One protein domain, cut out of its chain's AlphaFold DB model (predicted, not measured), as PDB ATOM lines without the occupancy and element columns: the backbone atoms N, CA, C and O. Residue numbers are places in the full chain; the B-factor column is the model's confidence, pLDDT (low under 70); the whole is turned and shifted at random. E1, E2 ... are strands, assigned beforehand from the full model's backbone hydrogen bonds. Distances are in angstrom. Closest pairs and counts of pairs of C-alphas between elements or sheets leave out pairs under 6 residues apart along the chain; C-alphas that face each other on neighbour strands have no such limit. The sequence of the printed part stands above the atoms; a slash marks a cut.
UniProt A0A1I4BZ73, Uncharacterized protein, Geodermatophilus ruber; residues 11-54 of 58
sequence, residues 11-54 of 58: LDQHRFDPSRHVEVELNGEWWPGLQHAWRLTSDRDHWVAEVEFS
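Overview. This is residues 11 to 54 of the 58 residues of an uncharacterized protein of Geodermatophilus ruber (UniProt A0A1I4BZ73). A single three-stranded sheet, twisted and bent like a broad V, with the strands nested one inside the next: E1 runs along the outside of the V, E2 follows it in the middle, and the shorter E3 lies along the inside. The chain turns back in a hairpin at residues 27 and 28, at the tip of one arm, and again at residues 42 to 46, at the tip of the other. The printed part has 44 residues with three named strands, E1, E2 and E3 along the chain, and no named helix; the class is all strand, and the sheet's order is E1, E2, E3, antiparallel throughout. The whole is only just loose, close to compact, with a radius of gyration of the C-alphas of 11.4 A, and its outline is flat, spanning 30 by 25 by 12 A.

Arrangement. E1, residues 11 to 26, and E2, residues 29 to 41, form a hairpin, antiparallel at 163 degrees between their directions. E1 bends by 110 degrees at residue 18, and the C-alphas of Phe 16 and Ser 19 both face that of His 36, at 5.3 A and 4.9 A. Before the bend, N 14 and O 38 are within hydrogen-bond range at 2.8 A; after it, N 22 and O 33 are at 2.9 A. E2 bends by 91 degrees at residue 32. E3, residues 47 to 53, forms a second hairpin with E2, antiparallel at 139 degrees. Here the C-alphas of Gly 33 and Phe 53 face each other at 4.2 A, and N 39 and O 48 are within hydrogen-bond range at 2.8 A, as are N 52 and O 34 at 2.9 A. The three strands make a meander, each the antiparallel neighbour of the one before. E1 and E3 are the edge strands and E2 is the inner one. The closest C-alphas of E1 and E3 are those of Val 24 and Phe 53, 7.2 A apart.

Along the chain. E1 begins at C-alpha 11, (43.378, -7.314, -65.507), and is 26.5 A from first to last C-alpha. E2 begins at C-alpha 29, (16.619, -0.333, -51.472), and is 26.7 A long. E3 is 18.5 A long and ends at C-alpha 53, (25.757, -8.221, -49.203).

Size, cuts and confidence. The two C-alphas farthest apart are those of Leu 11 and Glu 29, at 31.0 A. The sheet's C-alphas lie up to 5.6 A off the best plane through them. The printed part has no cut, and both links, E1 to E2 and E2 to E3, are tight. The mean pLDDT of the printed part is 92.9, and no printed residue is under 70.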
ATOM      1  N   LEU A  11      42.203  -8.087 -65.116       92.94
ATOM      2  CA  LEU A  11      43.378  -7.314 -65.507       92.94
ATOM      3  C   LEU A  11      44.131  -6.828 -64.272       92.94
ATOM      4  O   LEU A  11      45.347  -6.964 -64.213       92.94
ATOM      5  N   ASP A  12      43.397  -6.299 -63.292       94.50
ATOM      6  CA  ASP A  12      43.966  -5.784 -62.050       94.50
ATOM      7  C   ASP A  12      42.968  -5.895 -60.884       94.50
ATOM      8  O   ASP A  12      41.753  -6.022 -61.086       94.50
ATOM      9  N   GLN A  13      43.485  -5.869 -59.656       94.88
ATOM     10  CA  GLN A  13      42.689  -5.957 -58.440       94.88
ATOM     11  C   GLN A  13      43.337  -5.181 -57.295       94.88
ATOM     12  O   GLN A  13      44.461  -5.458 -56.884       94.88
ATOM     13  N   HIS A  14      42.552  -4.298 -56.683       94.44
ATOM     14  CA  HIS A  14      42.927  -3.601 -55.462       94.44
ATOM     15  C   HIS A  14      42.106  -4.126 -54.286       94.44
ATOM     16  O   HIS A  14      40.936  -3.771 -54.123       94.44
ATOM     17  N   ARG A  15      42.713  -4.988 -53.469       93.06
ATOM     18  CA  ARG A  15      42.060  -5.619 -52.315       93.06
ATOM     19  C   ARG A  15      42.089  -4.710 -51.084       93.06
ATOM     20  O   ARG A  15      43.084  -4.043 -50.820       93.06
ATOM     21  N   PHE A  16      41.007  -4.727 -50.317       92.00
ATOM     22  CA  PHE A  16      40.910  -4.117 -48.997       92.00
ATOM     23  C   PHE A  16      41.033  -5.195 -47.918       92.00
ATOM     24  O   PHE A  16      40.294  -6.179 -47.930       92.00
ATOM     25  N   ASP A  17      41.978  -4.999 -46.999       89.88
ATOM     26  CA  ASP A  17      42.168  -5.825 -45.807       89.88
ATOM     27  C   ASP A  17      42.443  -4.895 -44.604       89.88
ATOM     28  O   ASP A  17      43.490  -4.240 -44.576       89.88
ATOM     29  N   PRO A  18      41.493  -4.742 -43.657       88.00
ATOM     30  CA  PRO A  18      40.188  -5.408 -43.599       88.00
ATOM     31  C   PRO A  18      39.198  -4.897 -44.664       88.00
ATOM     32  O   PRO A  18      39.345  -3.795 -45.201       88.00
ATOM     33  N   SER A  19      38.161  -5.691 -44.945       93.06
ATOM     34  CA  SER A  19      37.048  -5.300 -45.821       93.06
ATOM     35  C   SER A  19      36.399  -3.991 -45.361       93.06
ATOM     36  O   SER A  19      36.315  -3.705 -44.163       93.06
ATOM     37  N   ARG A  20      35.894  -3.199 -46.310       93.38
ATOM     38  CA  ARG A  20      35.234  -1.918 -46.021       93.38
ATOM     39  C   ARG A  20      33.721  -2.090 -45.966       93.38
ATOM     40  O   ARG A  20      33.152  -2.694 -46.864       93.38
ATOM     41  N   HIS A  21      33.065  -1.508 -44.966       93.62
ATOM     42  CA  HIS A  21      31.605  -1.392 -44.974       93.62
ATOM     43  C   HIS A  21      31.153  -0.424 -46.069       93.62
ATOM     44  O   HIS A  21      31.709   0.670 -46.201       93.62
ATOM     45  N   VAL A  22      30.155  -0.841 -46.840       94.44
ATOM     46  CA  VAL A  22      29.529  -0.075 -47.922       94.44
ATOM     47  C   VAL A  22      28.018  -0.288 -47.902       94.44
ATOM     48  O   VAL A  22      27.523  -1.203 -47.247       94.44
ATOM     49  N   GLU A  23      27.288   0.543 -48.635       94.62
ATOM     50  CA  GLU A  23      25.865   0.343 -48.906       94.62
ATOM     51  C   GLU A  23      25.703  -0.075 -50.370       94.62
ATOM     52  O   GLU A  23      26.337   0.494 -51.262       94.62
ATOM     53  N   VAL A  24      24.885  -1.095 -50.614       92.69
ATOM     54  CA  VAL A  24      24.573  -1.625 -51.941       92.69
ATOM     55  C   VAL A  24      23.130  -1.304 -52.262       92.69
ATOM     56  O   VAL A  24      22.230  -1.722 -51.540       92.69
ATOM     57  N   GLU A  25      22.911  -0.591 -53.357       93.88
ATOM     58  CA  GLU A  25      21.570  -0.396 -53.890       93.88
ATOM     59  C   GLU A  25      21.149  -1.646 -54.669       93.88
ATOM     60  O   GLU A  25      21.847  -2.093 -55.582       93.88
ATOM     61  N   LEU A  26      20.020  -2.226 -54.274       91.00
ATOM     62  CA  LEU A  26      19.372  -3.328 -54.964       91.00
ATOM     63  C   LEU A  26      17.863  -3.061 -54.995       91.00
ATOM     64  O   LEU A  26      17.209  -3.054 -53.956       91.00
ATOM     65  N   ASN A  27      17.308  -2.909 -56.201       90.31
ATOM     66  CA  ASN A  27      15.877  -2.680 -56.452       90.31
ATOM     67  C   ASN A  27      15.306  -1.410 -55.787       90.31
ATOM     68  O   ASN A  27      14.134  -1.369 -55.420       90.31
ATOM     69  N   GLY A  28      16.113  -0.359 -55.655       93.19
ATOM     70  CA  GLY A  28      15.740   0.901 -55.013       93.19
ATOM     71  C   GLY A  28      15.901   0.904 -53.491       93.19
ATOM     72  O   GLY A  28      15.660   1.936 -52.865       93.19
ATOM     73  N   GLU A  29      16.332  -0.210 -52.899       93.12
ATOM     74  CA  GLU A  29      16.619  -0.333 -51.472       93.12
ATOM     75  C   GLU A  29      18.125  -0.411 -51.225       93.12
ATOM     76  O   GLU A  29      18.863  -1.046 -51.977       93.12
ATOM     77  N   TRP A  30      18.587   0.226 -50.151       93.38
ATOM     78  CA  TRP A  30      19.991   0.205 -49.752       93.38
ATOM     79  C   TRP A  30      20.227  -0.858 -48.683       93.38
ATOM     80  O   TRP A  30      19.590  -0.853 -47.631       93.38
ATOM     81  N   TRP A  31      21.177  -1.749 -48.950       94.00
ATOM     82  CA  TRP A  31      21.537  -2.866 -48.087       94.00
ATOM     83  C   TRP A  31      22.969  -2.706 -47.579       94.00
ATOM     84  O   TRP A  31      23.862  -2.371 -48.360       94.00
ATOM     85  N   PRO A  32      23.241  -2.979 -46.294       93.94
ATOM     86  CA  PRO A  32      24.609  -3.004 -45.802       93.94
ATOM     87  C   PRO A  32      25.392  -4.145 -46.469       93.94
ATOM     88  O   PRO A  32      24.926  -5.283 -46.546       93.94
ATOM     89  N   GLY A  33      26.602  -3.835 -46.925       94.38
ATOM     90  CA  GLY A  33      27.511  -4.768 -47.575       94.38
ATOM     91  C   GLY A  33      28.966  -4.572 -47.158       94.38
ATOM     92  O   GLY A  33      29.341  -3.600 -46.495       94.38
ATOM     93  N   LEU A  34      29.801  -5.519 -47.563       95.69
ATOM     94  CA  LEU A  34      31.241  -5.523 -47.354       95.69
ATOM     95  C   LEU A  34      31.947  -5.507 -48.702       95.69
ATOM     96  O   LEU A  34      31.837  -6.435 -49.498       95.69
ATOM     97  N   GLN A  35      32.699  -4.445 -48.954       95.94
ATOM     98  CA  GLN A  35      33.568  -4.348 -50.110       95.94
ATOM     99  C   GLN A  35      34.914  -5.006 -49.810       95.94
ATOM    100  O   GLN A  35      35.651  -4.577 -48.915       95.94
ATOM    101  N   HIS A  36      35.260  -5.997 -50.626       94.62
ATOM    102  CA  HIS A  36      36.522  -6.726 -50.531       94.62
ATOM    103  C   HIS A  36      37.591  -6.170 -51.464       94.62
ATOM    104  O   HIS A  36      38.771  -6.183 -51.119       94.62
ATOM    105  N   ALA A  37      37.210  -5.684 -52.648       95.12
ATOM    106  CA  ALA A  37      38.170  -5.184 -53.622       95.12
ATOM    107  C   ALA A  37      37.541  -4.235 -54.648       95.12
ATOM    108  O   ALA A  37      36.321  -4.154 -54.804       95.12
ATOM    109  N   TRP A  38      38.402  -3.549 -55.389       95.56
ATOM    110  CA  TRP A  38      38.107  -3.081 -56.737       95.56
ATOM    111  C   TRP A  38      38.707  -4.068 -57.738       95.56
ATOM    112  O   TRP A  38      39.853  -4.481 -57.574       95.56
ATOM    113  N   ARG A  39      37.946  -4.451 -58.766       94.62
ATOM    114  CA  ARG A  39      38.400  -5.310 -59.869       94.62
ATOM    115  C   ARG A  39      38.327  -4.549 -61.185       94.62
ATOM    116  O   ARG A  39      37.316  -3.906 -61.458       94.62
ATOM    117  N   LEU A  40      39.363  -4.667 -62.006       94.50
ATOM    118  CA  LEU A  40      39.351  -4.236 -63.399       94.50
ATOM    119  C   LEU A  40      39.337  -5.485 -64.280       94.50
ATOM    120  O   LEU A  40      40.223  -6.334 -64.173       94.50
ATOM    121  N   THR A  41      38.321  -5.624 -65.125       92.94
ATOM    122  CA  THR A  41      38.126  -6.800 -65.979       92.94
ATOM    123  C   THR A  41      38.227  -6.434 -67.452       92.94
ATOM    124  O   THR A  41      37.944  -5.310 -67.838       92.94
ATOM    125  N   SER A  42      38.618  -7.385 -68.299       89.75
ATOM    126  CA  SER A  42      38.842  -7.135 -69.727       89.75
ATOM    127  C   SER A  42      37.581  -6.760 -70.513       89.75
ATOM    128  O   SER A  42      37.698  -6.270 -71.629       89.75
ATOM    129  N   ASP A  43      36.385  -7.009 -69.968       88.56
ATOM    130  CA  ASP A  43      35.111  -6.614 -70.579       88.56
ATOM    131  C   ASP A  43      34.708  -5.165 -70.268       88.56
ATOM    132  O   ASP A  43      33.722  -4.679 -70.824       88.56
ATOM    133  N   ARG A  44      35.432  -4.474 -69.376       86.62
ATOM    134  CA  ARG A  44      35.067  -3.140 -68.883       86.62
ATOM    135  C   ARG A  44      36.269  -2.214 -68.880       86.62
ATOM    136  O   ARG A  44      37.376  -2.598 -68.538       86.62
ATOM    137  N   ASP A  45      36.005  -0.951 -69.178       89.56
ATOM    138  CA  ASP A  45      37.003   0.121 -69.084       89.56
ATOM    139  C   ASP A  45      37.024   0.785 -67.691       89.56
ATOM    140  O   ASP A  45      37.696   1.783 -67.461       89.56
ATOM    141  N   HIS A  46      36.254   0.259 -66.735       91.12
ATOM    142  CA  HIS A  46      36.116   0.837 -65.402       91.12
ATOM    143  C   HIS A  46      36.259  -0.210 -64.302       91.12
ATOM    144  O   HIS A  46      35.974  -1.396 -64.482       91.12
ATOM    145  N   TRP A  47      36.667   0.269 -63.131       93.81
ATOM    146  CA  TRP A  47      36.754  -0.531 -61.919       93.81
ATOM    147  C   TRP A  47      35.368  -0.855 -61.368       93.81
ATOM    148  O   TRP A  47      34.493   0.005 -61.289       93.81
ATOM    149  N   VAL A  48      35.195  -2.099 -60.937       93.44
ATOM    150  CA  VAL A  48      33.959  -2.623 -60.356       93.44
ATOM    151  C   VAL A  48      34.227  -3.003 -58.910       93.44
ATOM    152  O   VAL A  48      35.217  -3.678 -58.614       93.44
ATOM    153  N   ALA A  49      33.355  -2.570 -58.003       93.50
ATOM    154  CA  ALA A  49      33.450  -2.955 -56.607       93.50
ATOM    155  C   ALA A  49      33.022  -4.419 -56.456       93.50
ATOM    156  O   ALA A  49      31.916  -4.803 -56.825       93.50
ATOM    157  N   GLU A  50      33.909  -5.236 -55.903       94.12
ATOM    158  CA  GLU A  50      33.564  -6.557 -55.401       94.12
ATOM    159  C   GLU A  50      32.951  -6.386 -54.012       94.12
ATOM    160  O   GLU A  50      33.668  -6.092 -53.049       94.12
ATOM    161  N   VAL A  51      31.629  -6.541 -53.930       93.88
ATOM    162  CA  VAL A  51      30.858  -6.362 -52.700       93.88
ATOM    163  C   VAL A  51      30.058  -7.620 -52.392       93.88
ATOM    164  O   VAL A  51      29.388  -8.166 -53.267       93.88
ATOM    165  N   GLU A  52      30.115  -8.051 -51.138       93.75
ATOM    166  CA  GLU A  52      29.251  -9.077 -50.567       93.75
ATOM    167  C   GLU A  52      28.155  -8.404 -49.732       93.75
ATOM    168  O   GLU A  52      28.444  -7.567 -48.878       93.75
ATOM    169  N   PHE A  53      26.889  -8.736 -49.975       93.25
ATOM    170  CA  PHE A  53      25.757  -8.221 -49.203       93.25
ATOM    171  C   PHE A  53      24.640  -9.266 -49.135       93.25
ATOM    172  O   PHE A  53      24.570 -10.174 -49.964       93.25
ATOM    173  N   SER A  54      23.772  -9.154 -48.129       89.56
ATOM    174  CA  SER A  54      22.606 -10.025 -47.955       89.56
ATOM    175  C   SER A  54      21.335  -9.195 -48.066       89.56
ATOM    176  O   SER A  54      21.109  -8.311 -47.243       89.56
TER     177      SER A  54